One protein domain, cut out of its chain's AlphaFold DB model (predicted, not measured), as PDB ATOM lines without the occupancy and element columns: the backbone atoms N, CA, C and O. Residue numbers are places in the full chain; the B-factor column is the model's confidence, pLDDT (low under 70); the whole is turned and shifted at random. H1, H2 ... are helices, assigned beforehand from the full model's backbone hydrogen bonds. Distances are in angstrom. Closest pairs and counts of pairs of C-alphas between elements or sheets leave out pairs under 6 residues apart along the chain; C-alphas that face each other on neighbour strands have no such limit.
ATOM      1  N   ALA A   2       1.300 152.971  13.694       60.59
ATOM      2  CA  ALA A   2       2.081 151.901  13.032       60.59
ATOM      3  C   ALA A   2       1.358 150.537  12.881       60.59
ATOM      4  O   ALA A   2       1.632 149.786  11.954       60.59
ATOM      5  N   ILE A   3       0.412 150.213  13.770       62.06
ATOM      6  CA  ILE A   3      -0.256 148.897  13.791       62.06
ATOM      7  C   ILE A   3      -1.310 148.752  12.678       62.06
ATOM      8  O   ILE A   3      -1.417 147.682  12.081       62.06
ATOM      9  N   GLU A   4      -2.078 149.807  12.383       61.62
ATOM     10  CA  GLU A   4      -2.976 149.817  11.216       61.62
ATOM     11  C   GLU A   4      -2.200 149.775   9.903       61.62
ATOM     12  O   GLU A   4      -2.648 149.114   8.973       61.62
ATOM     13  N   ALA A   5      -1.025 150.412   9.841       62.31
ATOM     14  CA  ALA A   5      -0.170 150.352   8.659       62.31
ATOM     15  C   ALA A   5       0.250 148.906   8.357       62.31
ATOM     16  O   ALA A   5      -0.007 148.431   7.259       62.31
ATOM     17  N   LEU A   6       0.743 148.161   9.355       71.06
ATOM     18  CA  LEU A   6       1.111 146.754   9.158       71.06
ATOM     19  C   LEU A   6      -0.086 145.878   8.742       71.06
ATOM     20  O   LEU A   6       0.055 144.998   7.900       71.06
ATOM     21  N   LYS A   7      -1.276 146.107   9.313       62.88
ATOM     22  CA  LYS A   7      -2.488 145.374   8.905       62.88
ATOM     23  C   LYS A   7      -2.892 145.654   7.457       62.88
ATOM     24  O   LYS A   7      -3.418 144.754   6.816       62.88
ATOM     25  N   ASN A   8      -2.668 146.875   6.980       64.19
ATOM     26  CA  ASN A   8      -2.969 147.280   5.608       64.19
ATOM     27  C   ASN A   8      -1.859 146.888   4.615       64.19
ATOM     28  O   ASN A   8      -2.109 146.865   3.416       64.19
ATOM     29  N   GLU A   9      -0.651 146.594   5.104       73.88
ATOM     30  CA  GLU A   9       0.479 146.112   4.300       73.88
ATOM     31  C   GLU A   9       0.408 144.607   4.011       73.88
ATOM     32  O   GLU A   9       0.894 144.178   2.968       73.88
ATOM     33  N   LEU A  10      -0.196 143.815   4.906       84.25
ATOM     34  CA  LEU A  10      -0.322 142.368   4.719       84.25
ATOM     35  C   LEU A  10      -1.452 142.018   3.745       84.25
ATOM     36  O   LEU A  10      -2.623 142.325   3.987       84.25
ATOM     37  N   LEU A  11      -1.094 141.300   2.686       90.31
ATOM     38  CA  LEU A  11      -2.011 140.724   1.708       90.31
ATOM     39  C   LEU A  11      -2.495 139.342   2.160       90.31
ATOM     40  O   LEU A  11      -1.886 138.698   3.011       90.31
ATOM     41  N   ASP A  12      -3.565 138.837   1.543       88.56
ATOM     42  CA  ASP A  12      -4.070 137.481   1.812       88.56
ATOM     43  C   ASP A  12      -2.990 136.400   1.617       88.56
ATOM     44  O   ASP A  12      -2.911 135.456   2.401       88.56
ATOM     45  N   SER A  13      -2.097 136.588   0.641       90.75
ATOM     46  CA  SER A  13      -0.942 135.716   0.408       90.75
ATOM     47  C   SER A  13       0.042 135.675   1.577       90.75
ATOM     48  O   SER A  13       0.653 134.638   1.820       90.75
ATOM     49  N   ASP A  14       0.189 136.769   2.326       93.31
ATOM     50  CA  ASP A  14       1.092 136.799   3.477       93.31
ATOM     51  C   ASP A  14       0.537 135.955   4.622       93.31
ATOM     52  O   ASP A  14       1.299 135.308   5.333       93.31
ATOM     53  N   TYR A  15      -0.789 135.899   4.779       94.56
ATOM     54  CA  TYR A  15      -1.425 135.029   5.770       94.56
ATOM     55  C   TYR A  15      -1.275 133.549   5.416       94.56
ATOM     56  O   TYR A  15      -0.977 132.759   6.308       94.56
ATOM     57  N   LEU A  16      -1.381 133.190   4.132       94.38
ATOM     58  CA  LEU A  16      -1.059 131.834   3.669       94.38
ATOM     59  C   LEU A  16       0.404 131.486   3.969       94.38
ATOM     60  O   LEU A  16       0.702 130.419   4.493       94.38
ATOM     61  N   MET A  17       1.323 132.426   3.743       95.00
ATOM     62  CA  MET A  17       2.733 132.211   4.058       95.00
ATOM     63  C   MET A  17       2.995 132.089   5.572       95.00
ATOM     64  O   MET A  17       3.888 131.347   5.984       95.00
ATOM     65  N   ILE A  18       2.228 132.779   6.426       95.94
ATOM     66  CA  ILE A  18       2.278 132.580   7.887       95.94
ATOM     67  C   ILE A  18       1.873 131.148   8.235       95.94
ATOM     68  O   ILE A  18       2.560 130.520   9.040       95.94
ATOM     69  N   GLU A  19       0.783 130.655   7.648       95.75
ATOM     70  CA  GLU A  19       0.266 129.305   7.869       95.75
ATOM     71  C   GLU A  19       1.291 128.243   7.449       95.75
ATOM     72  O   GLU A  19       1.697 127.428   8.278       95.75
ATOM     73  N   GLU A  20       1.822 128.328   6.226       94.38
ATOM     74  CA  GLU A  20       2.843 127.407   5.705       94.38
ATOM     75  C   GLU A  20       4.120 127.394   6.561       94.38
ATOM     76  O   GLU A  20       4.702 126.347   6.855       94.38
ATOM     77  N   LEU A  21       4.596 128.568   6.987       95.25
ATOM     78  CA  LEU A  21       5.790 128.648   7.827       95.25
ATOM     79  C   LEU A  21       5.515 128.140   9.245       95.25
ATOM     80  O   LEU A  21       6.389 127.516   9.857       95.25
ATOM     81  N   ALA A  22       4.318 128.392   9.776       94.94
ATOM     82  CA  ALA A  22       3.895 127.824  11.044       94.94
ATOM     83  C   ALA A  22       3.853 126.296  10.955       94.94
ATOM     84  O   ALA A  22       4.364 125.666  11.884       94.94
ATOM     85  N   GLU A  23       3.372 125.736   9.834       93.06
ATOM     86  CA  GLU A  23       3.355 124.299   9.529       93.06
ATOM     87  C   GLU A  23       4.771 123.692   9.448       93.06
ATOM     88  O   GLU A  23       5.037 122.552   9.822       93.06
ATOM     89  N   GLN A  24       5.764 124.492   9.078       91.19
ATOM     90  CA  GLN A  24       7.173 124.088   9.109       91.19
ATOM     91  C   GLN A  24       7.832 124.280  10.485       91.19
ATOM     92  O   GLN A  24       9.062 124.330  10.605       91.19
ATOM     93  N   ASN A  25       7.027 124.412  11.542       90.88
ATOM     94  CA  ASN A  25       7.460 124.591  12.926       90.88
ATOM     95  C   ASN A  25       8.288 125.877  13.144       90.88
ATOM     96  O   ASN A  25       9.102 125.942  14.068       90.88
ATOM     97  N   LYS A  26       8.100 126.916  12.312       94.94
ATOM     98  CA  LYS A  26       8.770 128.212  12.499       94.94
ATOM     99  C   LYS A  26       8.109 129.018  13.615       94.94
ATOM    100  O   LYS A  26       6.892 129.012  13.804       94.94
ATOM    101  N   GLY A  27       8.931 129.742  14.371       95.25
ATOM    102  CA  GLY A  27       8.449 130.653  15.404       95.25
ATOM    103  C   GLY A  27       7.913 131.963  14.807       95.25
ATOM    104  O   GLY A  27       8.397 132.407  13.765       95.25
ATOM    105  N   PRO A  28       6.997 132.668  15.493       94.88
ATOM    106  CA  PRO A  28       6.392 133.910  14.991       94.88
ATOM    107  C   PRO A  28       7.415 135.028  14.723       94.88
ATOM    108  O   PRO A  28       7.229 135.848  13.830       94.88
ATOM    109  N   ARG A  29       8.542 135.050  15.450       95.44
ATOM    110  CA  ARG A  29       9.642 135.996  15.187       95.44
ATOM    111  C   ARG A  29      10.369 135.712  13.876       95.44
ATOM    112  O   ARG A  29      10.819 136.653  13.230       95.44
ATOM    113  N   ASP A  30      10.521 134.443  13.518       96.31
ATOM    114  CA  ASP A  30      11.197 134.046  12.283       96.31
ATOM    115  C   ASP A  30      10.278 134.250  11.081       96.31
ATOM    116  O   ASP A  30      10.734 134.713  10.041       96.31
ATOM    117  N   ILE A  31       8.974 134.029  11.265       96.00
ATOM    118  CA  ILE A  31       7.941 134.357  10.279       96.00
ATOM    119  C   ILE A  31       7.943 135.860   9.972       96.00
ATOM    120  O   ILE A  31       8.013 136.246   8.810       96.00
ATOM    121  N   ALA A  32       7.984 136.720  10.996       94.88
ATOM    122  CA  ALA A  32       8.074 138.168  10.794       94.88
ATOM    123  C   ALA A  32       9.305 138.578   9.962       94.88
ATOM    124  O   ALA A  32       9.219 139.454   9.104       94.88
ATOM    125  N   LYS A  33      10.454 137.923  10.187       94.19
ATOM    126  CA  LYS A  33      11.671 138.146   9.390       94.19
ATOM    127  C   LYS A  33      11.509 137.657   7.951       94.19
ATOM    128  O   LYS A  33      11.968 138.342   7.041       94.19
ATOM    129  N   ALA A  34      10.879 136.500   7.747       93.00
ATOM    130  CA  ALA A  34      10.637 135.932   6.422       93.00
ATOM    131  C   ALA A  34       9.734 136.840   5.571       93.00
ATOM    132  O   ALA A  34      10.052 137.100   4.414       93.00
ATOM    133  N   LEU A  35       8.694 137.410   6.186       91.06
ATOM    134  CA  LEU A  35       7.792 138.396   5.578       91.06
ATOM    135  C   LEU A  35       8.414 139.795   5.441       91.06
ATOM    136  O   LEU A  35       7.800 140.690   4.874       91.06
ATOM    137  N   ARG A  36       9.632 140.003   5.965       91.88
ATOM    138  CA  ARG A  36      10.352 141.291   5.961       91.88
ATOM    139  C   ARG A  36       9.567 142.441   6.602       91.88
ATOM    140  O   ARG A  36       9.764 143.600   6.249       91.88
ATOM    141  N   VAL A  37       8.732 142.126   7.588       90.75
ATOM    142  CA  VAL A  37       7.965 143.110   8.356       90.75
ATOM    143  C   VAL A  37       8.640 143.425   9.691       90.75
ATOM    144  O   VAL A  37       9.528 142.711  10.168       90.75
ATOM    145  N   SER A  38       8.198 144.501  10.339       92.38
ATOM    146  CA  SER A  38       8.630 144.846  11.694       92.38
ATOM    147  C   SER A  38       8.321 143.706  12.671       92.38
ATOM    148  O   SER A  38       7.166 143.438  13.005       92.38
ATOM    149  N   VAL A  39       9.369 143.063  13.199       92.56
ATOM    150  CA  VAL A  39       9.238 141.996  14.209       92.56
ATOM    151  C   VAL A  39       8.486 142.496  15.441       92.56
ATOM    152  O   VAL A  39       7.721 141.749  16.049       92.56
ATOM    153  N   ARG A  40       8.689 143.762  15.824       92.81
ATOM    154  CA  ARG A  40       8.026 144.360  16.986       92.81
ATOM    155  C   ARG A  40       6.513 144.411  16.785       92.81
ATOM    156  O   ARG A  40       5.780 143.971  17.671       92.81
ATOM    157  N   ASP A  41       6.073 144.921  15.642       91.00
ATOM    158  CA  ASP A  41       4.653 145.133  15.353       91.00
ATOM    159  C   ASP A  41       3.949 143.811  15.041       91.00
ATOM    160  O   ASP A  41       2.862 143.552  15.561       91.00
ATOM    161  N   PHE A  42       4.619 142.912  14.313       94.12
ATOM    162  CA  PHE A  42       4.130 141.554  14.083       94.12
ATOM    163  C   PHE A  42       3.904 140.814  15.403       94.12
ATOM    164  O   PHE A  42       2.832 140.262  15.635       94.12
ATOM    165  N   MET A  43       4.879 140.842  16.318       94.88
ATOM    166  CA  MET A  43       4.748 140.183  17.620       94.88
ATOM    167  C   MET A  43       3.678 140.825  18.504       94.88
ATOM    168  O   MET A  43       3.076 140.134  19.325       94.88
ATOM    169  N   TYR A  44       3.448 142.133  18.376       93.00
ATOM    170  CA  TYR A  44       2.349 142.801  19.065       93.00
ATOM    171  C   TYR A  44       0.996 142.269  18.576       93.00
ATOM    172  O   TYR A  44       0.168 141.871  19.395       93.00
ATOM    173  N   LEU A  45       0.801 142.190  17.255       91.12
ATOM    174  CA  LEU A  45      -0.419 141.642  16.666       91.12
ATOM    175  C   LEU A  45      -0.585 140.154  16.976       91.12
ATOM    176  O   LEU A  45      -1.641 139.766  17.452       91.12
ATOM    177  N   TRP A  46       0.457 139.339  16.820       93.62
ATOM    178  CA  TRP A  46       0.420 137.901  17.109       93.62
ATOM    179  C   TRP A  46       0.033 137.580  18.566       93.62
ATOM    180  O   TRP A  46      -0.622 136.574  18.847       93.62
ATOM    181  N   ARG A  47       0.403 138.442  19.524       93.38
ATOM    182  CA  ARG A  47      -0.029 138.301  20.927       93.38
ATOM    183  C   ARG A  47      -1.520 138.563  21.117       93.38
ATOM    184  O   ARG A  47      -2.094 138.059  22.081       93.38
ATOM    185  N   ASN A  48      -2.144 139.332  20.227       92.50
ATOM    186  CA  ASN A  48      -3.586 139.478  20.211       92.50
ATOM    187  C   ASN A  48      -4.224 138.207  19.630       92.50
ATOM    188  O   ASN A  48      -4.097 137.917  18.439       92.50
ATOM    189  N   LYS A  49      -4.952 137.486  20.491       91.69
ATOM    190  CA  LYS A  49      -5.632 136.224  20.168       91.69
ATOM    191  C   LYS A  49      -6.681 136.349  19.063       91.69
ATOM    192  O   LYS A  49      -6.970 135.356  18.417       91.69
ATOM    193  N   THR A  50      -7.224 137.544  18.838       90.69
ATOM    194  CA  THR A  50      -8.224 137.797  17.789       90.69
ATOM    195  C   THR A  50      -7.618 138.378  16.514       90.69
ATOM    196  O   THR A  50      -8.342 138.817  15.622       90.69
ATOM    197  N   SER A  51      -6.287 138.455  16.417       91.69
ATOM    198  CA  SER A  51      -5.644 138.920  15.190       91.69
ATOM    199  C   SER A  51      -5.632 137.828  14.124       91.69
ATOM    200  O   SER A  51      -5.384 136.661  14.418       91.69
ATOM    201  N   ARG A  52      -5.783 138.233  12.863       92.81
ATOM    202  CA  ARG A  52      -5.680 137.329  11.710       92.81
ATOM    203  C   ARG A  52      -4.296 136.673  11.582       92.81
ATOM    204  O   ARG A  52      -4.191 135.532  11.163       92.81
ATOM    205  N   ILE A  53      -3.231 137.363  12.018       93.44
ATOM    206  CA  ILE A  53      -1.877 136.780  12.134       93.44
ATOM    207  C   ILE A  53      -1.884 135.598  13.106       93.44
ATOM    208  O   ILE A  53      -1.249 134.578  12.852       93.44
ATOM    209  N   ARG A  54      -2.563 135.753  14.248       94.94
ATOM    210  CA  ARG A  54      -2.638 134.703  15.255       94.94
ATOM    211  C   ARG A  54      -3.474 133.526  14.767       94.94
ATOM    212  O   ARG A  54      -3.043 132.397  14.936       94.94
ATOM    213  N   GLU A  55      -4.601 133.802  14.124       95.19
ATOM    214  CA  GLU A  55      -5.453 132.787  13.503       95.19
ATOM    215  C   GLU A  55      -4.695 131.956  12.456       95.19
ATOM    216  O   GLU A  55      -4.637 130.738  12.583       95.19
ATOM    217  N   ALA A  56      -4.023 132.604  11.496       94.75
ATOM    218  CA  ALA A  56      -3.225 131.919  10.474       94.75
ATOM    219  C   ALA A  56      -2.077 131.091  11.079       94.75
ATOM    220  O   ALA A  56      -1.806 129.968  10.660       94.75
ATOM    221  N   TYR A  57      -1.415 131.625  12.111       96.44
ATOM    222  CA  TYR A  57      -0.376 130.891  12.828       96.44
ATOM    223  C   TYR A  57      -0.937 129.646  13.525       96.44
ATOM    224  O   TYR A  57      -0.360 128.567  13.412       96.44
ATOM    225  N   ASP A  58      -2.046 129.788  14.251       94.75
ATOM    226  CA  ASP A  58      -2.657 128.690  14.999       94.75
ATOM    227  C   ASP A  58      -3.202 127.601  14.053       94.75
ATOM    228  O   ASP A  58      -3.060 126.419  14.364       94.75
ATOM    229  N   LEU A  59      -3.723 127.973  12.876       94.44
ATOM    230  CA  LEU A  59      -4.098 127.041  11.802       94.44
ATOM    231  C   LEU A  59      -2.910 126.191  11.338       94.44
ATOM    232  O   LEU A  59      -2.970 124.964  11.410       94.44
ATOM    233  N   GLY A  60      -1.789 126.818  10.970       92.81
ATOM    234  CA  GLY A  60      -0.597 126.074  10.539       92.81
ATOM    235  C   GLY A  60      -0.020 125.185  11.649       92.81
ATOM    236  O   GLY A  60       0.463 124.078  11.405       92.81
ATOM    237  N   ARG A  61      -0.124 125.620  12.913       93.94
ATOM    238  CA  ARG A  61       0.230 124.791  14.077       93.94
ATOM    239  C   ARG A  61      -0.680 123.582  14.234       93.94
ATOM    240  O   ARG A  61      -0.174 122.509  14.553       93.94
ATOM    241  N   LEU A  62      -1.983 123.749  14.037       92.19
ATOM    242  CA  LEU A  62      -2.941 122.652  14.094       92.19
ATOM    243  C   LEU A  62      -2.648 121.622  12.998       92.19
ATOM    244  O   LEU A  62      -2.632 120.426  13.284       92.19
ATOM    245  N   GLN A  63      -2.326 122.084  11.788       89.12
ATOM    246  CA  GLN A  63      -2.009 121.210  10.662       89.12
ATOM    247  C   GLN A  63      -0.783 120.324  10.935       89.12
ATOM    248  O   GLN A  63      -0.818 119.128  10.657       89.12
ATOM    249  N   ILE A  64       0.263 120.850  11.587       87.25
ATOM    250  CA  ILE A  64       1.395 120.022  12.046       87.25
ATOM    251  C   ILE A  64       0.950 118.907  12.972       87.25
ATOM    252  O   ILE A  64       1.454 117.790  12.875       87.25
ATOM    253  N   GLU A  65       0.104 119.224  13.948       84.88
ATOM    254  CA  GLU A  65      -0.294 118.242  14.950       84.88
ATOM    255  C   GLU A  65      -1.142 117.132  14.314       84.88
ATOM    256  O   GLU A  65      -0.975 115.968  14.681       84.88
TER     257      GLU A  65
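Overview. This is residues 2 to 65 of the 106 residues of an uncharacterized protein of Psychroserpens burtonensis (UniProt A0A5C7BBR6). The longest helix, H5, runs side by side with H2 in the same direction, and the helical hairpin of H3 and H4 packs on this pair, H3 on H2 and H4 near the beginning of H5. H1 lies at the end of the long axis opposite to the last residues of H5, where it packs on H4. The printed part has 64 residues with five named helices, H1 to H5 in order along the chain, and no named strand; its class is all helix. It is compact, with a radius of gyration of the C-alphas of 10.5 A, and only just elongated, spanning 34 by 22 by 19 A.

Arrangement. H5, residues 52 to 65, touches H2, residues 12 to 23, with 25 pairs of C-alphas within 8 A. The closest C-alphas of the two are those of Glu 19 and Gly 60, 4.3 A apart. They run the same way at a shallow tilt of 34.9 degrees, only just short of steep. With residues 53 to 54 alone, H5 touches H4, residues 39 to 47; the closest C-alphas, of Trp 46 and Arg 54, are 4.8 A apart, and the lines are about perpendicular at 74 degrees. H4 is the hub, touching three other helices. It forms a helical hairpin with H3, residues 28 to 34, at a steep tilt of 41 degrees, opposite ways; the closest C-alphas are those of Ala 32 and Val 39, 5.3 A apart. H2 touches H3 with residues 18 to 22 alone, at a steep tilt of 59 degrees, opposite ways; the C-alphas of Ile 18 and Ile 31 are the closest, at 6.4 A. H3 and H5 are close but not clearly touching: their closest C-alphas, of Pro 28 and Tyr 57, are 7.7 A apart. H1, residues 2 to 9, touches H4 about perpendicular to it at 87 degrees, with the C-alphas of Ile 3 and Asp 41 closest at 6.4 A. H1 is apart from H2, H3 and H5, and H2 is apart from H4. The helix packing is mostly crossed, with one of the five touching pairs at a shallow tilt. In H1, H2, H3, H4 and H5 every O i to N i+4 pair is within hydrogen-bond range.

Along the chain. H5 measures 20.1 A from C-alpha 52 at (-5.680, 137.329, 11.710) to C-alpha 65 at (-0.294, 118.242, 14.950). H2 measures 17.0 A from Asp 12 to Glu 23, and H4 12.0 A from Val 39 to Arg 47. H1, from Ala 2 to Glu 9, begins with C-alpha 2 at (2.081, 151.901, 13.032) and measures 10.6 A; H3, from Pro 28 to Ala 34, measures 9.8 A.

Size, cuts and confidence. The two C-alphas farthest apart are those of Ala 2 and Glu 65, at 33.8 A. The printed part, residues 2 to 65, has no cut, and the four links between its helices are tight. The mean pLDDT of the printed part is 89.4; residues 2 to 5 and 7 to 8 are under 70, and the mean of H1 is 65.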